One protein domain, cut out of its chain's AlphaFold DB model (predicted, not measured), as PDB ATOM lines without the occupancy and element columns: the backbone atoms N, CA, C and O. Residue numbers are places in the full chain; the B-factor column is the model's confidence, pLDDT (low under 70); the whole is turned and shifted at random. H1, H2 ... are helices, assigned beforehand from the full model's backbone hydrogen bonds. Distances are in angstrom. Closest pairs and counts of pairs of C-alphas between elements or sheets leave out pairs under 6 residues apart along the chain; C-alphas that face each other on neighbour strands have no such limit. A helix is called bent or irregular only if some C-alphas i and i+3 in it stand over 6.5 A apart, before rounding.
ATOM      1  N   LEU A  61     110.606 131.041 154.805       94.44
ATOM      2  CA  LEU A  61     112.005 131.044 154.353       94.44
ATOM      3  C   LEU A  61     112.277 129.950 153.309       94.44
ATOM      4  O   LEU A  61     113.400 129.468 153.167       94.44
ATOM      5  N   ARG A  62     111.237 129.528 152.577       96.19
ATOM      6  CA  ARG A  62     111.354 128.503 151.532       96.19
ATOM      7  C   ARG A  62     112.231 129.021 150.393       96.19
ATOM      8  O   ARG A  62     111.967 130.087 149.846       96.19
ATOM      9  N   CYS A  63     113.249 128.252 150.034       92.81
ATOM     10  CA  CYS A  63     114.139 128.576 148.926       92.81
ATOM     11  C   CYS A  63     113.544 128.110 147.588       92.81
ATOM     12  O   CYS A  63     112.802 127.127 147.532       92.81
ATOM     13  N   HIS A  64     113.877 128.815 146.510       97.31
ATOM     14  CA  HIS A  64     113.555 128.438 145.138       97.31
ATOM     15  C   HIS A  64     114.720 128.856 144.233       97.31
ATOM     16  O   HIS A  64     115.321 129.902 144.446       97.31
ATOM     17  N   TRP A  65     115.045 128.078 143.200       96.75
ATOM     18  CA  TRP A  65     116.199 128.362 142.328       96.75
ATOM     19  C   TRP A  65     116.108 129.737 141.639       96.75
ATOM     20  O   TRP A  65     117.126 130.393 141.423       96.75
ATOM     21  N   LEU A  66     114.881 130.201 141.353       96.94
ATOM     22  CA  LEU A  66     114.625 131.529 140.784       96.94
ATOM     23  C   LEU A  66     115.200 132.651 141.659       96.94
ATOM     24  O   LEU A  66     115.564 133.688 141.122       96.94
ATOM     25  N   SER A  67     115.326 132.441 142.973       96.81
ATOM     26  CA  SER A  67     115.933 133.406 143.889       96.81
ATOM     27  C   SER A  67     117.370 133.733 143.507       96.81
ATOM     28  O   SER A  67     117.740 134.900 143.474       96.81
ATOM     29  N   LEU A  68     118.166 132.719 143.159       97.62
ATOM     30  CA  LEU A  68     119.560 132.919 142.776       97.62
ATOM     31  C   LEU A  68     119.662 133.681 141.450       97.62
ATOM     32  O   LEU A  68     120.407 134.649 141.348       97.62
ATOM     33  N   VAL A  69     118.874 133.271 140.452       98.06
ATOM     34  CA  VAL A  69     118.881 133.899 139.120       98.06
ATOM     35  C   VAL A  69     118.379 135.340 139.188       98.06
ATOM     36  O   VAL A  69     119.018 136.236 138.641       98.06
ATOM     37  N   ALA A  70     117.266 135.579 139.886       98.19
ATOM     38  CA  ALA A  70     116.714 136.916 140.061       98.19
ATOM     39  C   ALA A  70     117.654 137.808 140.881       98.19
ATOM     40  O   ALA A  70     117.883 138.943 140.484       98.19
ATOM     41  N   GLY A  71     118.230 137.296 141.973       98.00
ATOM     42  CA  GLY A  71     119.135 138.069 142.824       98.00
ATOM     43  C   GLY A  71     120.415 138.495 142.102       98.00
ATOM     44  O   GLY A  71     120.758 139.675 142.066       98.00
ATOM     45  N   LEU A  72     121.094 137.558 141.433       98.31
ATOM     46  CA  LEU A  72     122.291 137.881 140.645       98.31
ATOM     47  C   LEU A  72     121.968 138.802 139.459       98.31
ATOM     48  O   LEU A  72     122.732 139.722 139.167       98.31
ATOM     49  N   GLY A  73     120.828 138.585 138.794       98.25
ATOM     50  CA  GLY A  73     120.368 139.438 137.700       98.25
ATOM     51  C   GLY A  73     120.070 140.867 138.152       98.25
ATOM     52  O   GLY A  73     120.483 141.817 137.487       98.25
ATOM     53  N   VAL A  74     119.410 141.038 139.301       98.12
ATOM     54  CA  VAL A  74     119.145 142.359 139.881       98.12
ATOM     55  C   VAL A  74     120.439 143.034 140.323       98.12
ATOM     56  O   VAL A  74     120.624 144.201 139.993       98.12
ATOM     57  N   ALA A  75     121.363 142.326 140.981       97.12
ATOM     58  CA  ALA A  75     122.666 142.892 141.345       97.12
ATOM     59  C   ALA A  75     123.435 143.392 140.112       97.12
ATOM     60  O   ALA A  75     123.976 144.497 140.113       97.12
ATOM     61  N   TRP A  76     123.434 142.609 139.029       96.81
ATOM     62  CA  TRP A  76     124.041 143.012 137.763       96.81
ATOM     63  C   TRP A  76     123.370 144.260 137.169       96.81
ATOM     64  O   TRP A  76     124.067 145.219 136.831       96.81
ATOM     65  N   LEU A  77     122.032 144.284 137.095       96.56
ATOM     66  CA  LEU A  77     121.276 145.448 136.618       96.56
ATOM     67  C   LEU A  77     121.587 146.694 137.448       96.56
ATOM     68  O   LEU A  77     121.798 147.764 136.882       96.56
ATOM     69  N   TRP A  78     121.660 146.547 138.771       95.00
ATOM     70  CA  TRP A  78     121.941 147.641 139.693       95.00
ATOM     71  C   TRP A  78     123.296 148.288 139.419       95.00
ATOM     72  O   TRP A  78     123.387 149.506 139.273       95.00
ATOM     73  N   VAL A  79     124.346 147.476 139.262       91.56
ATOM     74  CA  VAL A  79     125.697 147.971 138.961       91.56
ATOM     75  C   VAL A  79     125.758 148.630 137.583       91.56
ATOM     76  O   VAL A  79     126.332 149.712 137.447       91.56
ATOM     77  N   VAL A  80     125.196 147.990 136.554       93.88
ATOM     78  CA  VAL A  80     125.266 148.490 135.171       93.88
ATOM     79  C   VAL A  80     124.509 149.805 135.027       93.88
ATOM     80  O   VAL A  80     125.064 150.783 134.524       93.88
ATOM     81  N   ILE A  81     123.267 149.854 135.506       93.69
ATOM     82  CA  ILE A  81     122.421 151.045 135.412       93.69
ATOM     83  C   ILE A  81     122.972 152.164 136.294       93.69
ATOM     84  O   ILE A  81     123.047 153.300 135.836       93.69
ATOM     85  N   GLY A  82     123.419 151.854 137.517       89.94
ATOM     86  CA  GLY A  82     124.017 152.843 138.413       89.94
ATOM     87  C   GLY A  82     125.235 153.527 137.783       89.94
ATOM     88  O   GLY A  82     125.310 154.754 137.755       89.94
ATOM     89  N   LYS A  83     126.150 152.755 137.178       88.19
ATOM     90  CA  LYS A  83     127.292 153.312 136.426       88.19
ATOM     91  C   LYS A  83     126.845 154.153 135.233       88.19
ATOM     92  O   LYS A  83     127.369 155.246 135.024       88.19
ATOM     93  N   GLN A  84     125.868 153.663 134.473       91.94
ATOM     94  CA  GLN A  84     125.348 154.370 133.306       91.94
ATOM     95  C   GLN A  84     124.717 155.717 133.683       91.94
ATOM     96  O   GLN A  84     124.911 156.702 132.973       91.94
ATOM     97  N   MET A  85     124.019 155.779 134.819       90.12
ATOM     98  CA  MET A  85     123.429 157.006 135.353       90.12
ATOM     99  C   MET A  85     124.492 158.038 135.732       90.12
ATOM    100  O   MET A  85     124.330 159.214 135.410       90.12
ATOM    101  N   VAL A  86     125.608 157.610 136.329       87.50
ATOM    102  CA  VAL A  86     126.757 158.496 136.592       87.50
ATOM    103  C   VAL A  86     127.373 158.999 135.284       87.50
ATOM    104  O   VAL A  86     127.704 160.175 135.175       87.50
ATOM    105  N   THR A  87     127.483 158.143 134.263       88.88
ATOM    106  CA  THR A  87     127.994 158.544 132.939       88.88
ATOM    107  C   THR A  87     127.074 159.538 132.224       88.88
ATOM    108  O   THR A  87     127.562 160.459 131.576       88.88
ATOM    109  N   TRP A  88     125.752 159.370 132.315       91.50
ATOM    110  CA  TRP A  88     124.786 160.266 131.666       91.50
ATOM    111  C   TRP A  88     124.596 161.589 132.405       91.50
ATOM    112  O   TRP A  88     124.390 162.618 131.762       91.50
ATOM    113  N   PHE A  89     124.678 161.576 133.735       89.81
ATOM    114  CA  PHE A  89     124.440 162.751 134.571       89.81
ATOM    115  C   PHE A  89     125.595 162.981 135.558       89.81
ATOM    116  O   PHE A  89     125.386 162.963 136.774       89.81
ATOM    117  N   PRO A  90     126.821 163.238 135.064       87.12
ATOM    118  CA  PRO A  90     127.993 163.380 135.921       87.12
ATOM    119  C   PRO A  90     127.843 164.542 136.909       87.12
ATOM    120  O   PRO A  90     128.117 164.383 138.087       87.12
ATOM    121  N   ASN A  91     127.288 165.681 136.496       87.69
ATOM    122  CA  ASN A  91     127.114 166.825 137.403       87.69
ATOM    123  C   ASN A  91     126.124 166.560 138.553       87.69
ATOM    124  O   ASN A  91     126.150 167.276 139.547       87.69
ATOM    125  N   ALA A  92     125.236 165.571 138.410       83.44
ATOM    126  CA  ALA A  92     124.262 165.212 139.437       83.44
ATOM    127  C   ALA A  92     124.744 164.057 140.330       83.44
ATOM    128  O   ALA A  92     124.332 163.981 141.484       83.44
ATOM    129  N   PHE A  93     125.575 163.148 139.799       81.94
ATOM    130  CA  PHE A  93     125.898 161.874 140.457       81.94
ATOM    131  C   PHE A  93     127.386 161.478 140.435       81.94
ATOM    132  O   PHE A  93     127.703 160.384 140.893       81.94
ATOM    133  N   ALA A  94     128.301 162.290 139.892       67.00
ATOM    134  CA  ALA A  94     129.739 161.975 139.898       67.00
ATOM    135  C   ALA A  94     130.324 162.000 141.312       67.00
ATOM    136  O   ALA A  94     131.202 161.202 141.624       67.00
ATOM    137  N   ASP A  95     129.791 162.871 142.164       59.16
ATOM    138  CA  ASP A  95     130.184 162.993 143.559       59.16
ATOM    139  C   ASP A  95     129.156 162.275 144.436       59.16
ATOM    140  O   ASP A  95     128.398 162.885 145.184       59.16
ATOM    141  N   THR A  96     129.047 160.947 144.306       53.56
ATOM    142  CA  THR A  96     128.093 160.168 145.121       53.56
ATOM    143  C   THR A  96     128.391 160.193 146.624       53.56
ATOM    144  O   THR A  96     127.758 159.436 147.352       53.56
ATOM    145  N   GLY A  97     129.341 161.016 147.095       48.38
ATOM    146  CA  GLY A  97     129.674 161.145 148.510       48.38
ATOM    147  C   GLY A  97     129.963 159.793 149.148       48.38
ATOM    148  O   GLY A  97     129.633 159.593 150.310       48.38
ATOM    149  N   ALA A  98     130.490 158.840 148.365       51.72
ATOM    150  CA  ALA A  98     130.780 157.499 148.839       51.72
ATOM    151  C   ALA A  98     132.025 157.599 149.711       51.72
ATOM    152  O   ALA A  98     133.134 157.320 149.272       51.72
ATOM    153  N   THR A  99     131.828 158.085 150.928       55.22
ATOM    154  CA  THR A  99     132.829 158.028 151.970       55.22
ATOM    155  C   THR A  99     133.175 156.561 152.218       55.22
ATOM    156  O   THR A  99     132.332 155.670 152.025       55.22
ATOM    157  N   PRO A 100     134.416 156.277 152.633       58.72
ATOM    158  CA  PRO A 100     134.778 154.950 153.077       58.72
ATOM    159  C   PRO A 100     133.789 154.482 154.132       58.72
ATOM    160  O   PRO A 100     133.614 155.164 155.138       58.72
ATOM    161  N   PHE A 101     133.149 153.326 153.921       64.00
ATOM    162  CA  PHE A 101     132.204 152.785 154.904       64.00
ATOM    163  C   PHE A 101     132.859 152.647 156.297       64.00
ATOM    164  O   PHE A 101     132.202 152.758 157.327       64.00
ATOM    165  N   PHE A 102     134.176 152.450 156.322       65.50
ATOM    166  CA  PHE A 102     135.033 152.702 157.469       65.50
ATOM    167  C   PHE A 102     136.373 153.234 156.956       65.50
ATOM    168  O   PHE A 102     136.909 152.735 155.965       65.50
ATOM    169  N   GLN A 103     136.914 154.238 157.636       64.06
ATOM    170  CA  GLN A 103     138.316 154.619 157.504       64.06
ATOM    171  C   GLN A 103     139.115 153.895 158.605       64.06
ATOM    172  O   GLN A 103     138.633 153.727 159.735       64.06
ATOM    173  N   ASP A 104     140.311 153.402 158.271       62.16
ATOM    174  CA  ASP A 104     141.140 152.599 159.189       62.16
ATOM    175  C   ASP A 104     141.507 153.358 160.477       62.16
ATOM    176  O   ASP A 104     141.678 152.749 161.535       62.16
ATOM    177  N   ASP A 105     141.577 154.685 160.413       64.44
ATOM    178  CA  ASP A 105     141.831 155.589 161.536       64.44
ATOM    179  C   ASP A 105     140.653 155.683 162.528       64.44
ATOM    180  O   ASP A 105     140.876 155.839 163.732       64.44
ATOM    181  N   GLN A 106     139.410 155.525 162.066       74.31
ATOM    182  CA  GLN A 106     138.218 155.665 162.907       74.31
ATOM    183  C   GLN A 106     137.870 154.387 163.685       74.31
ATOM    184  O   GLN A 106     137.663 154.424 164.905       74.31
ATOM    185  N   MET A 107     137.795 153.237 163.006       76.31
ATOM    186  CA  MET A 107     137.382 151.967 163.632       76.31
ATOM    187  C   MET A 107     138.563 151.043 163.950       76.31
ATOM    188  O   MET A 107     138.486 150.259 164.901       76.31
ATOM    189  N   GLY A 108     139.662 151.137 163.202       80.31
ATOM    190  CA  GLY A 108     140.698 150.108 163.169       80.31
ATOM    191  C   GLY A 108     140.244 148.836 162.431       80.31
ATOM    192  O   GLY A 108     139.043 148.565 162.309       80.31
ATOM    193  N   PRO A 109     141.189 147.993 161.980       81.88
ATOM    194  CA  PRO A 109     140.907 146.910 161.035       81.88
ATOM    195  C   PRO A 109     139.963 145.844 161.604       81.88
ATOM    196  O   PRO A 109     139.076 145.351 160.913       81.88
ATOM    197  N   VAL A 110     140.112 145.491 162.886       86.19
ATOM    198  CA  VAL A 110     139.301 144.433 163.513       86.19
ATOM    199  C   VAL A 110     137.832 144.849 163.618       86.19
ATOM    200  O   VAL A 110     136.947 144.093 163.222       86.19
ATOM    201  N   ILE A 111     137.561 146.052 164.131       86.50
ATOM    202  CA  ILE A 111     136.188 146.546 164.304       86.50
ATOM    203  C   ILE A 111     135.556 146.841 162.941       86.50
ATOM    204  O   ILE A 111     134.390 146.500 162.754       86.50
ATOM    205  N   GLY A 112     136.319 147.376 161.980       85.19
ATOM    206  CA  GLY A 112     135.855 147.581 160.604       85.19
ATOM    207  C   GLY A 112     135.371 146.283 159.948       85.19
ATOM    208  O   GLY A 112     134.251 146.220 159.440       85.19
ATOM    209  N   TRP A 113     136.138 145.192 160.054       85.69
ATOM    210  CA  TRP A 113     135.718 143.888 159.520       85.69
ATOM    211  C   TRP A 113     134.520 143.273 160.252       85.69
ATOM    212  O   TRP A 113     133.675 142.631 159.617       85.69
ATOM    213  N   ILE A 114     134.406 143.487 161.566       90.25
ATOM    214  CA  ILE A 114     133.220 143.082 162.336       90.25
ATOM    215  C   ILE A 114     131.992 143.862 161.854       90.25
ATOM    216  O   ILE A 114     130.977 143.244 161.531       90.25
ATOM    217  N   ALA A 115     132.091 145.191 161.754       88.94
ATOM    218  CA  ALA A 115     131.037 146.057 161.229       88.94
ATOM    219  C   ALA A 115     130.602 145.593 159.837       88.94
ATOM    220  O   ALA A 115     129.410 145.464 159.558       88.94
ATOM    221  N   MET A 116     131.576 145.266 158.989       87.38
ATOM    222  CA  MET A 116     131.322 144.838 157.626       87.38
ATOM    223  C   MET A 116     130.610 143.500 157.519       87.38
ATOM    224  O   MET A 116     129.666 143.354 156.741       87.38
ATOM    225  N   SER A 117     131.049 142.534 158.316       90.94
ATOM    226  CA  SER A 117     130.439 141.208 158.365       90.94
ATOM    227  C   SER A 117     129.017 141.290 158.918       90.94
ATOM    228  O   SER A 117     128.104 140.661 158.383       90.94
ATOM    229  N   LEU A 118     128.801 142.115 159.949       92.44
ATOM    230  CA  LEU A 118     127.464 142.376 160.478       92.44
ATOM    231  C   LEU A 118     126.570 143.034 159.429       92.44
ATOM    232  O   LEU A 118     125.448 142.569 159.245       92.44
ATOM    233  N   ARG A 119     127.063 144.045 158.700       90.81
ATOM    234  CA  ARG A 119     126.316 144.695 157.612       90.81
ATOM    235  C   ARG A 119     125.940 143.698 156.521       90.81
ATOM    236  O   ARG A 119     124.781 143.668 156.124       90.81
ATOM    237  N   LEU A 120     126.864 142.833 156.093       93.81
ATOM    238  CA  LEU A 120     126.566 141.768 155.129       93.81
ATOM    239  C   LEU A 120     125.411 140.885 155.614       93.81
ATOM    240  O   LEU A 120     124.455 140.662 154.872       93.81
ATOM    241  N   LEU A 121     125.477 140.400 156.857       95.75
ATOM    242  CA  LEU A 121     124.446 139.530 157.425       95.75
ATOM    243  C   LEU A 121     123.107 140.259 157.597       95.75
ATOM    244  O   LEU A 121     122.064 139.718 157.233       95.75
ATOM    245  N   GLY A 122     123.120 141.486 158.114       95.94
ATOM    246  CA  GLY A 122     121.918 142.293 158.310       95.94
ATOM    247  C   GLY A 122     121.238 142.634 156.986       95.94
ATOM    248  O   GLY A 122     120.062 142.313 156.806       95.94
ATOM    249  N   MET A 123     121.988 143.177 156.024       94.06
ATOM    250  CA  MET A 123     121.482 143.540 154.697       94.06
ATOM    251  C   MET A 123     121.065 142.322 153.869       94.06
ATOM    252  O   MET A 123     120.138 142.424 153.078       94.06
ATOM    253  N   SER A 124     121.707 141.162 154.033       97.12
ATOM    254  CA  SER A 124     121.386 139.979 153.214       97.12
ATOM    255  C   SER A 124     120.332 139.064 153.838       97.12
ATOM    256  O   SER A 124     119.730 138.268 153.124       97.12
ATOM    257  N   LEU A 125     120.105 139.138 155.153       96.50
ATOM    258  CA  LEU A 125     119.181 138.237 155.853       96.50
ATOM    259  C   LEU A 125     118.033 138.983 156.527       96.50
ATOM    260  O   LEU A 125     116.879 138.627 156.316       96.50
ATOM    261  N   VAL A 126     118.321 140.013 157.326       97.25
ATOM    262  CA  VAL A 126     117.298 140.695 158.139       97.25
ATOM    263  C   VAL A 126     116.494 141.681 157.299       97.25
ATOM    264  O   VAL A 126     115.262 141.653 157.336       97.25
ATOM    265  N   VAL A 127     117.179 142.520 156.518       96.81
ATOM    266  CA  VAL A 127     116.555 143.558 155.688       96.81
ATOM    267  C   VAL A 127     115.542 142.988 154.694       96.81
ATOM    268  O   VAL A 127     114.378 143.399 154.739       96.81
ATOM    269  N   PRO A 128     115.880 141.953 153.904       98.06
ATOM    270  CA  PRO A 128     114.941 141.364 152.962       98.06
ATOM    271  C   PRO A 128     113.667 140.845 153.629       98.06
ATOM    272  O   PRO A 128     112.585 140.931 153.055       98.06
ATOM    273  N   MET A 129     113.758 140.326 154.860       97.81
ATOM    274  CA  MET A 129     112.596 139.767 155.552       97.81
ATOM    275  C   MET A 129     111.529 140.820 155.838       97.81
ATOM    276  O   MET A 129     110.355 140.571 155.559       97.81
ATOM    277  N   PHE A 130     111.898 141.973 156.403       97.00
ATOM    278  CA  PHE A 130     110.907 143.001 156.721       97.00
ATOM    279  C   PHE A 130     110.572 143.880 155.515       97.00
ATOM    280  O   PHE A 130     109.421 144.300 155.383       97.00
ATOM    281  N   GLU A 131     111.526 144.139 154.618       97.38
ATOM    282  CA  GLU A 131     111.266 144.959 153.437       97.38
ATOM    283  C   GLU A 131     110.346 144.251 152.451       97.38
ATOM    284  O   GLU A 131     109.392 144.866 151.976       97.38
ATOM    285  N   GLU A 132     110.550 142.962 152.172       97.81
ATOM    286  CA  GLU A 132     109.651 142.234 151.268       97.81
ATOM    287  C   GLU A 132     108.292 141.959 151.925       97.81
ATOM    288  O   GLU A 132     107.262 141.929 151.248       97.81
ATOM    289  N   LEU A 133     108.245 141.838 153.254       97.38
ATOM    290  CA  LEU A 133     106.987 141.790 153.999       97.38
ATOM    291  C   LEU A 133     106.192 143.098 153.850       97.38
ATOM    292  O   LEU A 133     104.986 143.067 153.579       97.38
ATOM    293  N   PHE A 134     106.852 144.248 153.978       97.31
ATOM    294  CA  PHE A 134     106.227 145.553 153.784       97.31
ATOM    295  C   PHE A 134     105.845 145.782 152.311       97.31
ATOM    296  O   PHE A 134     104.689 146.046 151.989       97.31
ATOM    297  N   ASN A 135     106.773 145.605 151.377       97.00
ATOM    298  CA  ASN A 135     106.537 145.919 149.972       97.00
ATOM    299  C   ASN A 135     105.649 144.876 149.274       97.00
ATOM    300  O   ASN A 135     104.661 145.223 148.620       97.00
ATOM    301  N   ARG A 136     105.967 143.583 149.404       96.94
ATOM    302  CA  ARG A 136     105.327 142.519 148.605       96.94
ATOM    303  C   ARG A 136     104.179 141.815 149.295       96.94
ATOM    304  O   ARG A 136     103.387 141.165 148.614       96.94
ATOM    305  N   SER A 137     104.041 141.965 150.610       96.06
ATOM    306  CA  SER A 137     102.772 141.640 151.255       96.06
ATOM    307  C   SER A 137     101.901 142.872 151.459       96.06
ATOM    308  O   SER A 137     100.781 142.881 150.959       96.06
ATOM    309  N   LEU A 138     102.340 143.884 152.213       97.06
ATOM    310  CA  LEU A 138     101.453 144.999 152.569       97.06
ATOM    311  C   LEU A 138     101.131 145.888 151.360       97.06
ATOM    312  O   LEU A 138      99.965 145.954 150.973       97.06
ATOM    313  N   LEU A 139     102.123 146.536 150.739       96.75
ATOM    314  CA  LEU A 139     101.864 147.507 149.665       96.75
ATOM    315  C   LEU A 139     101.200 146.862 148.447       96.75
ATOM    316  O   LEU A 139     100.210 147.396 147.955       96.75
ATOM    317  N   LEU A 140     101.670 145.695 147.990       96.06
ATOM    318  CA  LEU A 140     101.044 144.999 146.856       96.06
ATOM    319  C   LEU A 140      99.550 144.705 147.072       96.06
ATOM    320  O   LEU A 140      98.776 144.765 146.117       96.06
ATOM    321  N   ARG A 141      99.134 144.406 148.308       96.62
ATOM    322  CA  ARG A 141      97.727 144.130 148.641       96.62
ATOM    323  C   ARG A 141      96.927 145.413 148.857       96.62
ATOM    324  O   ARG A 141      95.794 145.496 148.395       96.62
ATOM    325  N   CYS A 142      97.513 146.412 149.515       96.31
ATOM    326  CA  CYS A 142      96.882 147.708 149.778       96.31
ATOM    327  C   CYS A 142      96.733 148.577 148.518       96.31
ATOM    328  O   CYS A 142      95.837 149.412 148.468       96.31
ATOM    329  N   LEU A 143      97.586 148.391 147.509       96.38
ATOM    330  CA  LEU A 143      97.599 149.170 146.265       96.38
ATOM    331  C   LEU A 143      96.990 148.390 145.096       96.38
ATOM    332  O   LEU A 143      97.431 148.511 143.955       96.38
ATOM    333  N   ARG A 144      96.009 147.527 145.366       96.06
ATOM    334  CA  ARG A 144      95.450 146.636 144.346       96.06
ATOM    335  C   ARG A 144      94.566 147.364 143.343       96.06
ATOM    336  O   ARG A 144      94.689 147.125 142.139       96.06
ATOM    337  N   ASP A 145      93.643 148.172 143.855       96.31
ATOM    338  CA  ASP A 145      92.645 148.896 143.078       96.31
ATOM    339  C   ASP A 145      92.935 150.404 143.122       96.31
ATOM    340  O   ASP A 145      93.070 150.965 144.213       96.31
ATOM    341  N   PRO A 191      94.356 138.159 148.353       94.81
ATOM    342  CA  PRO A 191      95.250 137.048 148.640       94.81
ATOM    343  C   PRO A 191      96.712 137.399 148.354       94.81
ATOM    344  O   PRO A 191      97.029 138.151 147.430       94.81
ATOM    345  N   PHE A 192      97.623 136.790 149.112       95.62
ATOM    346  CA  PHE A 192      99.058 136.921 148.870       95.62
ATOM    347  C   PHE A 192      99.453 136.455 147.456       95.62
ATOM    348  O   PHE A 192      98.964 135.440 146.955       95.62
ATOM    349  N   GLY A 193     100.368 137.196 146.824       93.94
ATOM    350  CA  GLY A 193     100.898 136.887 145.495       93.94
ATOM    351  C   GLY A 193      99.954 137.189 144.331       93.94
ATOM    352  O   GLY A 193     100.256 136.815 143.198       93.94
ATOM    353  N   GLN A 194      98.816 137.848 144.578       94.62
ATOM    354  CA  GLN A 194      97.966 138.353 143.508       94.62
ATOM    355  C   GLN A 194      98.510 139.681 142.977       94.62
ATOM    356  O   GLN A 194      98.621 140.653 143.718       94.62
ATOM    357  N   LEU A 195      98.823 139.714 141.682       96.81
ATOM    358  CA  LEU A 195      99.395 140.880 141.018       96.81
ATOM    359  C   LEU A 195      98.364 141.533 140.096       96.81
ATOM    360  O   LEU A 195      97.701 140.846 139.316       96.81
ATOM    361  N   THR A 196      98.269 142.858 140.150       96.75
ATOM    362  CA  THR A 196      97.680 143.679 139.088       96.75
ATOM    363  C   THR A 196      98.767 144.585 138.520       96.75
ATOM    364  O   THR A 196      99.754 144.879 139.193       96.75
ATOM    365  N   VAL A 197      98.605 145.050 137.279       97.38
ATOM    366  CA  VAL A 197      99.561 146.004 136.689       97.38
ATOM    367  C   VAL A 197      99.680 147.243 137.580       97.38
ATOM    368  O   VAL A 197     100.785 147.669 137.897       97.38
ATOM    369  N   PHE A 198      98.549 147.762 138.064       97.56
ATOM    370  CA  PHE A 198      98.534 148.911 138.963       97.56
ATOM    371  C   PHE A 198      99.288 148.640 140.272       97.56
ATOM    372  O   PHE A 198     100.141 149.443 140.637       97.56
ATOM    373  N   SER A 199      99.053 147.507 140.944       96.44
ATOM    374  CA  SER A 199      99.715 147.213 142.223       96.44
ATOM    375  C   SER A 199     101.222 147.053 142.076       96.44
ATOM    376  O   SER A 199     101.982 147.530 142.920       96.44
ATOM    377  N   VAL A 200     101.666 146.407 140.993       98.12
ATOM    378  CA  VAL A 200     103.091 146.248 140.684       98.12
ATOM    379  C   VAL A 200     103.734 147.614 140.471       98.12
ATOM    380  O   VAL A 200     104.730 147.911 141.124       98.12
ATOM    381  N   LEU A 201     103.145 148.462 139.624       98.12
ATOM    382  CA  LEU A 201     103.694 149.786 139.329       98.12
ATOM    383  C   LEU A 201     103.663 150.707 140.556       98.12
ATOM    384  O   LEU A 201     104.675 151.321 140.878       98.12
ATOM    385  N   ALA A 202     102.540 150.769 141.274       97.12
ATOM    386  CA  ALA A 202     102.375 151.646 142.430       97.12
ATOM    387  C   ALA A 202     103.301 151.250 143.592       97.12
ATOM    388  O   ALA A 202     104.000 152.103 144.134       97.12
ATOM    389  N   SER A 203     103.368 149.960 143.947       96.69
ATOM    390  CA  SER A 203     104.273 149.500 145.016       96.69
ATOM    391  C   SER A 203     105.747 149.665 144.642       96.69
ATOM    392  O   SER A 203     106.561 150.031 145.485       96.69
ATOM    393  N   THR A 204     106.096 149.440 143.374       97.31
ATOM    394  CA  THR A 204     107.460 149.644 142.871       97.31
ATOM    395  C   THR A 204     107.845 151.117 142.878       97.31
ATOM    396  O   THR A 204     108.972 151.444 143.232       97.31
ATOM    397  N   PHE A 205     106.917 152.014 142.547       97.12
ATOM    398  CA  PHE A 205     107.153 153.451 142.618       97.12
ATOM    399  C   PHE A 205     107.404 153.911 144.061       97.12
ATOM    400  O   PHE A 205     108.376 154.616 144.309       97.12
ATOM    401  N   VAL A 206     106.604 153.445 145.031       95.75
ATOM    402  CA  VAL A 206     106.841 153.732 146.461       95.75
ATOM    403  C   VAL A 206     108.211 153.215 146.911       95.75
ATOM    404  O   VAL A 206     108.951 153.946 147.564       95.75
ATOM    405  N   PHE A 207     108.579 151.992 146.518       95.00
ATOM    406  CA  PHE A 207     109.903 151.429 146.792       95.00
ATOM    407  C   PHE A 207     111.028 152.266 146.162       95.00
ATOM    408  O   PHE A 207     112.025 152.551 146.811       95.00
ATOM    409  N   MET A 208     110.868 152.720 144.920       95.75
ATOM    410  CA  MET A 208     111.857 153.548 144.227       95.75
ATOM    411  C   MET A 208     112.119 154.879 144.949       95.75
ATOM    412  O   MET A 208     113.272 155.280 145.069       95.75
ATOM    413  N   LEU A 209     111.076 155.540 145.464       95.06
ATOM    414  CA  LEU A 209     111.190 156.861 146.096       95.06
ATOM    415  C   LEU A 209     112.040 156.885 147.373       95.06
ATOM    416  O   LEU A 209     112.539 157.946 147.735       95.06
ATOM    417  N   VAL A 210     112.215 155.746 148.050       90.31
ATOM    418  CA  VAL A 210     113.066 155.655 149.251       90.31
ATOM    419  C   VAL A 210     114.537 155.364 148.931       90.31
ATOM    420  O   VAL A 210     115.341 155.214 149.844       90.31
ATOM    421  N   HIS A 211     114.896 155.287 147.646       91.00
ATOM    422  CA  HIS A 211     116.268 155.071 147.193       91.00
ATOM    423  C   HIS A 211     116.881 156.348 146.622       91.00
ATOM    424  O   HIS A 211     116.184 157.278 146.210       91.00
ATOM    425  N   HIS A 212     118.211 156.365 146.550       88.44
ATOM    426  CA  HIS A 212     118.956 157.464 145.956       88.44
ATOM    427  C   HIS A 212     118.546 157.681 144.478       88.44
ATOM    428  O   HIS A 212     118.444 156.699 143.738       88.44
ATOM    429  N   PRO A 213     118.358 158.932 144.002       91.19
ATOM    430  CA  PRO A 213     117.898 159.221 142.635       91.19
ATOM    431  C   PRO A 213     118.729 158.591 141.512       91.19
ATOM    432  O   PRO A 213     118.176 158.185 140.491       91.19
ATOM    433  N   ARG A 214     120.047 158.441 141.719       89.56
ATOM    434  CA  ARG A 214     120.946 157.694 140.813       89.56
ATOM    435  C   ARG A 214     120.423 156.283 140.522       89.56
ATOM    436  O   ARG A 214     120.523 155.815 139.393       89.56
ATOM    437  N   ASP A 215     119.875 155.620 141.535       91.12
ATOM    438  CA  ASP A 215     119.510 154.206 141.483       91.12
ATOM    439  C   ASP A 215     118.042 153.994 141.097       91.12
ATOM    440  O   ASP A 215     117.647 152.865 140.824       91.12
ATOM    441  N   TRP A 216     117.230 155.055 140.980       94.88
ATOM    442  CA  TRP A 216     115.796 154.954 140.672       94.88
ATOM    443  C   TRP A 216     115.453 154.032 139.491       94.88
ATOM    444  O   TRP A 216     114.567 153.188 139.659       94.88
ATOM    445  N   PRO A 217     116.133 154.096 138.325       96.06
ATOM    446  CA  PRO A 217     115.805 153.200 137.218       96.06
ATOM    447  C   PRO A 217     116.086 151.727 137.552       96.06
ATOM    448  O   PRO A 217     115.295 150.849 137.197       96.06
ATOM    449  N   ALA A 218     117.171 151.448 138.284       95.69
ATOM    450  CA  ALA A 218     117.495 150.103 138.751       95.69
ATOM    451  C   ALA A 218     116.499 149.623 139.817       95.69
ATOM    452  O   ALA A 218     115.995 148.503 139.715       95.69
ATOM    453  N   CYS A 219     116.149 150.479 140.782       95.38
ATOM    454  CA  CYS A 219     115.157 150.193 141.820       95.38
ATOM    455  C   CYS A 219     113.788 149.871 141.223       95.38
ATOM    456  O   CYS A 219     113.108 148.952 141.684       95.38
ATOM    457  N   PHE A 220     113.387 150.602 140.181       97.62
ATOM    458  CA  PHE A 220     112.128 150.359 139.495       97.62
ATOM    459  C   PHE A 220     112.117 148.975 138.830       97.62
ATOM    460  O   PHE A 220     111.201 148.181 139.049       97.62
ATOM    461  N   LEU A 221     113.161 148.627 138.074       97.88
ATOM    462  CA  LEU A 221     113.262 147.296 137.463       97.88
ATOM    463  C   LEU A 221     113.351 146.182 138.516       97.88
ATOM    464  O   LEU A 221     112.670 145.165 138.384       97.88
ATOM    465  N   CYS A 222     114.126 146.396 139.580       97.88
ATOM    466  CA  CYS A 222     114.221 145.502 140.733       97.88
ATOM    467  C   CYS A 222     112.839 145.225 141.340       97.88
ATOM    468  O   CYS A 222     112.439 144.066 141.471       97.88
ATOM    469  N   GLY A 223     112.060 146.274 141.626       97.56
ATOM    470  CA  GLY A 223     110.724 146.133 142.199       97.56
ATOM    471  C   GLY A 223     109.768 145.347 141.300       97.56
ATOM    472  O   GLY A 223     109.057 144.469 141.798       97.56
ATOM    473  N   VAL A 224     109.809 145.572 139.980       98.44
ATOM    474  CA  VAL A 224     109.038 144.768 139.016       98.44
ATOM    475  C   VAL A 224     109.482 143.304 139.050       98.44
ATOM    476  O   VAL A 224     108.633 142.423 139.200       98.44
ATOM    477  N   ILE A 225     110.788 143.025 138.964       98.50
ATOM    478  CA  ILE A 225     111.332 141.657 138.981       98.50
ATOM    479  C   ILE A 225     110.917 140.927 140.261       98.50
ATOM    480  O   ILE A 225     110.419 139.803 140.193       98.50
ATOM    481  N   TYR A 226     111.043 141.561 141.425       98.44
ATOM    482  CA  TYR A 226     110.659 140.964 142.705       98.44
ATOM    483  C   TYR A 226     109.154 140.712 142.809       98.44
ATOM    484  O   TYR A 226     108.745 139.652 143.291       98.44
ATOM    485  N   CYS A 227     108.314 141.611 142.285       98.31
ATOM    486  CA  CYS A 227     106.881 141.340 142.175       98.31
ATOM    487  C   CYS A 227     106.608 140.104 141.304       98.31
ATOM    488  O   CYS A 227     105.811 139.247 141.693       98.31
ATOM    489  N   LEU A 228     107.287 139.973 140.160       98.19
ATOM    490  CA  LEU A 228     107.142 138.816 139.271       98.19
ATOM    491  C   LEU A 228     107.617 137.516 139.934       98.19
ATOM    492  O   LEU A 228     106.933 136.499 139.804       98.19
ATOM    493  N   VAL A 229     108.719 137.548 140.694       98.25
ATOM    494  CA  VAL A 229     109.179 136.406 141.505       98.25
ATOM    495  C   VAL A 229     108.080 135.984 142.477       98.25
ATOM    496  O   VAL A 229     107.694 134.818 142.475       98.25
ATOM    497  N   VAL A 230     107.499 136.922 143.232       97.94
ATOM    498  CA  VAL A 230     106.399 136.638 144.170       97.94
ATOM    499  C   VAL A 230     105.188 136.025 143.465       97.94
ATOM    500  O   VAL A 230     104.634 135.036 143.952       97.94
ATOM    501  N   GLY A 231     104.787 136.557 142.309       97.44
ATOM    502  CA  GLY A 231     103.685 135.997 141.521       97.44
ATOM    503  C   GLY A 231     103.964 134.568 141.041       97.44
ATOM    504  O   GLY A 231     103.111 133.685 141.181       97.44
ATOM    505  N   ALA A 232     105.176 134.325 140.535       97.44
ATOM    506  CA  ALA A 232     105.615 133.020 140.044       97.44
ATOM    507  C   ALA A 232     105.753 131.986 141.173       97.44
ATOM    508  O   ALA A 232     105.427 130.812 140.987       97.44
ATOM    509  N   THR A 233     106.179 132.411 142.365       97.38
ATOM    510  CA  THR A 233     106.473 131.513 143.488       97.38
ATOM    511  C   THR A 233     105.491 131.626 144.651       97.38
ATOM    512  O   THR A 233     105.801 131.144 145.736       97.38
ATOM    513  N   ARG A 234     104.287 132.179 144.456       95.38
ATOM    514  CA  ARG A 234     103.294 132.452 145.524       95.38
ATOM    515  C   ARG A 234     103.016 131.302 146.504       95.38
ATOM    516  O   ARG A 234     102.752 131.543 147.677       95.38
ATOM    517  N   ARG A 235     103.114 130.040 146.061       95.38
ATOM    518  CA  ARG A 235     102.951 128.837 146.915       95.38
ATOM    519  C   ARG A 235     104.071 128.656 147.952       95.38
ATOM    520  O   ARG A 235     103.917 127.901 148.910       95.38
ATOM    521  N   HIS A 236     105.195 129.332 147.754       96.56
ATOM    522  CA  HIS A 236     106.360 129.334 148.631       96.56
ATOM    523  C   HIS A 236     106.400 130.566 149.541       96.56
ATOM    524  O   HIS A 236     107.429 130.786 150.162       96.56
ATOM    525  N   GLY A 237     105.319 131.357 149.614       96.75
ATOM    526  CA  GLY A 237     105.273 132.588 150.405       96.75
ATOM    527  C   GLY A 237     106.297 133.627 149.935       96.75
ATOM    528  O   GLY A 237     106.622 133.697 148.750       96.75
ATOM    529  N   LEU A 238     106.801 134.429 150.873       97.69
ATOM    530  CA  LEU A 238     107.828 135.448 150.630       97.69
ATOM    531  C   LEU A 238     109.250 134.882 150.490       97.69
ATOM    532  O   LEU A 238     110.130 135.593 150.017       97.69
ATOM    533  N   GLY A 239     109.489 133.620 150.861       97.94
ATOM    534  CA  GLY A 239     110.836 133.043 150.924       97.94
ATOM    535  C   GLY A 239     111.670 133.264 149.662       97.94
ATOM    536  O   GLY A 239     112.777 133.790 149.767       97.94
ATOM    537  N   PRO A 240     111.154 132.966 148.457       98.44
ATOM    538  CA  PRO A 240     111.936 133.136 147.241       98.44
ATOM    539  C   PRO A 240     112.360 134.576 146.942       98.44
ATOM    540  O   PRO A 240     113.472 134.776 146.457       98.44
ATOM    541  N   VAL A 241     111.521 135.575 147.224       98.50
ATOM    542  CA  VAL A 241     111.892 136.982 147.001       98.50
ATOM    543  C   VAL A 241     112.822 137.497 148.100       98.50
ATOM    544  O   VAL A 241     113.770 138.207 147.788       98.50
ATOM    545  N   ILE A 242     112.637 137.049 149.349       98.50
ATOM    546  CA  ILE A 242     113.554 137.326 150.466       98.50
ATOM    547  C   ILE A 242     114.956 136.817 150.118       98.50
ATOM    548  O   ILE A 242     115.928 137.553 150.246       98.50
ATOM    549  N   TRP A 243     115.065 135.583 149.616       98.50
ATOM    550  CA  TRP A 243     116.342 135.029 149.170       98.50
ATOM    551  C   TRP A 243     116.900 135.748 147.939       98.50
ATOM    552  O   TRP A 243     118.104 135.960 147.880       98.50
ATOM    553  N   ALA A 244     116.060 136.141 146.972       98.56
ATOM    554  CA  ALA A 244     116.518 136.906 145.811       98.56
ATOM    555  C   ALA A 244     117.150 138.231 146.238       98.56
ATOM    556  O   ALA A 244     118.269 138.541 145.842       98.56
ATOM    557  N   HIS A 245     116.463 138.964 147.109       98.38
ATOM    558  CA  HIS A 245     116.948 140.215 147.664       98.38
ATOM    559  C   HIS A 245     118.207 140.004 148.518       98.38
ATOM    560  O   HIS A 245     119.204 140.693 148.315       98.38
ATOM    561  N   GLY A 246     118.240 138.985 149.376       98.25
ATOM    562  CA  GLY A 246     119.445 138.640 150.131       98.25
ATOM    563  C   GLY A 246     120.660 138.343 149.247       98.25
ATOM    564  O   GLY A 246     121.754 138.840 149.509       98.25
ATOM    565  N   VAL A 247     120.464 137.592 148.158       98.50
ATOM    566  CA  VAL A 247     121.502 137.320 147.150       98.50
ATOM    567  C   VAL A 247     121.951 138.604 146.457       98.50
ATOM    568  O   VAL A 247     123.153 138.783 146.269       98.50
ATOM    569  N   THR A 248     121.024 139.497 146.101       98.12
ATOM    570  CA  THR A 248     121.354 140.806 145.517       98.12
ATOM    571  C   THR A 248     122.302 141.582 146.429       98.12
ATOM    572  O   THR A 248     123.366 142.008 145.984       98.12
ATOM    573  N   ASN A 249     121.961 141.701 147.713       97.06
ATOM    574  CA  ASN A 249     122.745 142.477 148.675       97.06
ATOM    575  C   ASN A 249     124.117 141.840 148.931       97.06
ATOM    576  O   ASN A 249     125.130 142.539 148.927       97.06
ATOM    577  N   ALA A 250     124.181 140.512 149.050       97.00
ATOM    578  CA  ALA A 250     125.450 139.800 149.169       97.00
ATOM    579  C   ALA A 250     126.340 139.987 147.926       97.00
ATOM    580  O   ALA A 250     127.546 140.208 148.053       97.00
ATOM    581  N   ALA A 251     125.766 139.939 146.721       96.81
ATOM    582  CA  ALA A 251     126.506 140.139 145.477       96.81
ATOM    583  C   ALA A 251     127.027 141.579 145.335       96.81
ATOM    584  O   ALA A 251     128.177 141.770 144.933       96.81
ATOM    585  N   LEU A 252     126.223 142.582 145.703       92.56
ATOM    586  CA  LEU A 252     126.640 143.988 145.725       92.56
ATOM    587  C   LEU A 252     127.743 144.245 146.757       92.56
ATOM    588  O   LEU A 252     128.713 144.945 146.459       92.56
ATOM    589  N   TRP A 253     127.656 143.617 147.930       91.38
ATOM    590  CA  TRP A 253     128.701 143.674 148.952       91.38
ATOM    591  C   TRP A 253     130.031 143.108 148.433       91.38
ATOM    592  O   TRP A 253     131.059 143.785 148.490       91.38
ATOM    593  N   VAL A 254     130.005 141.906 147.838       92.00
ATOM    594  CA  VAL A 254     131.197 141.275 147.237       92.00
ATOM    595  C   VAL A 254     131.768 142.145 146.122       92.00
ATOM    596  O   VAL A 254     132.980 142.354 146.057       92.00
ATOM    597  N   TYR A 255     130.904 142.669 145.250       89.19
ATOM    598  CA  TYR A 255     131.317 143.556 144.170       89.19
ATOM    599  C   TYR A 255     132.005 144.814 144.709       89.19
ATOM    600  O   TYR A 255     133.031 145.218 144.164       89.19
ATOM    601  N   THR A 256     131.494 145.394 145.796       84.06
ATOM    602  CA  THR A 256     132.073 146.599 146.404       84.06
ATOM    603  C   THR A 256     133.463 146.332 146.974       84.06
ATOM    604  O   THR A 256     134.397 147.059 146.642       84.06
ATOM    605  N   ILE A 257     133.644 145.238 147.722       83.75
ATOM    606  CA  ILE A 257     134.973 144.823 148.207       83.75
ATOM    607  C   ILE A 257     135.935 144.577 147.052       83.75
ATOM    608  O   ILE A 257     137.079 145.023 147.067       83.75
ATOM    609  N   HIS A 258     135.473 143.866 146.027       84.75
ATOM    610  CA  HIS A 258     136.294 143.580 144.864       84.75
ATOM    611  C   HIS A 258     136.734 144.862 144.136       84.75
ATOM    612  O   HIS A 258     137.866 144.916 143.663       84.75
ATOM    613  N   GLN A 259     135.871 145.883 144.035       79.12
ATOM    614  CA  GLN A 259     136.259 147.181 143.473       79.12
ATOM    615  C   GLN A 259     137.307 147.878 144.341       79.12
ATOM    616  O   GLN A 259     138.324 148.291 143.796       79.12
ATOM    617  N   HIS A 260     137.106 147.916 145.662       74.56
ATOM    618  CA  HIS A 260     138.037 148.538 146.608       74.56
ATOM    619  C   HIS A 260     139.476 148.001 146.481       74.56
ATOM    620  O   HIS A 260     140.426 148.774 146.538       74.56
ATOM    621  N   TYR A 261     139.651 146.694 146.243       75.19
ATOM    622  CA  TYR A 261     140.980 146.083 146.083       75.19
ATOM    623  C   TYR A 261     141.559 146.119 144.657       75.19
ATOM    624  O   TYR A 261     142.736 145.800 144.482       75.19
ATOM    625  N   ARG A 262     140.764 146.428 143.620       71.38
ATOM    626  CA  ARG A 262     141.220 146.392 142.213       71.38
ATOM    627  C   ARG A 262     141.588 147.749 141.626       71.38
ATOM    628  O   ARG A 262     142.337 147.778 140.650       71.38
ATOM    629  N   THR A 263     141.052 148.847 142.140       60.47
ATOM    630  CA  THR A 263     141.435 150.189 141.696       60.47
ATOM    631  C   THR A 263     142.841 150.509 142.226       60.47
ATOM    632  O   THR A 263     143.111 150.401 143.415       60.47
TER     633      THR A 263
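What this domain is: This is residues 61 to 145 and 191 to 263 of the 273 residues of an uncharacterized protein of Phycisphaeraceae bacterium (UniProt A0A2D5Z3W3). Two long helices, H1 and H7, start close together and spread apart as a V; H6 runs side by side with H1, and H5 packs on H6. The long bent H4 passes on the side away from H1, and the link from H2 to H3 spans the V's open end. The printed part has 158 residues with seven named helices, H1 to H7 in order, and no named strand: all helix, compact, radius of gyration of the C-alphas 16.7 A, spans 52 by 36 by 24 A.

How they stand to each other: H1, residues 65 to 88, touches H7, residues 239 to 262, at a steep tilt of 47 degrees, the same way; the closest C-alphas, Ser 67 and Ala 244, are 4.0 A apart. H1 touches H6, residues 213 to 236, at a shallow tilt of 12 degrees, opposite ways, closest at C-alphas Trp 78 and Ala 218, 5.2 A. H6 is irregular: C-alphas 232 and 235 are 8.5 A apart. H4, residues 109 to 142, is one helix by its hydrogen bonds but bent, C-alphas 124 and 127 being 6.5 A apart; its arms are H4a, residues 109 to 124, and H4b, residues 127 to 142. H4a touches H7 with residues 120 to 124 alone, closest at C-alphas Ser 124 and Gly 246, 3.9 A. H5, residues 197 to 209, forms a hairpin with H6, closest at C-alphas Thr 204 and Gly 223, 4.8 A; it touches H4b, closest at C-alphas Ser 199 and Leu 140, 5.3 A. Every O i to N i+4 pair is within hydrogen-bond range in H4a, H5 and H7; H1 has 19 of 20, H4b 10 of 12, H6 16 of 20.

Where its parts are: H1 begins at C-alpha 65 (116.199, 128.362, 142.328) and is 34.7 A long. H2, residues 90 to 93, and H3, residues 104 to 107, are too short for an O i to N i+4 pair. H6 is 32.6 A long; H7 is 34.3 A and ends at C-alpha 262 (141.220, 146.392, 142.213).

The domain as a whole: The C-alphas farthest apart, Asp 105 and Asp 145, are 53.0 A apart. Residues 146 to 190 are not printed; the gap is 13.3 A. Residues 94 to 105 and 263 have pLDDT under 70.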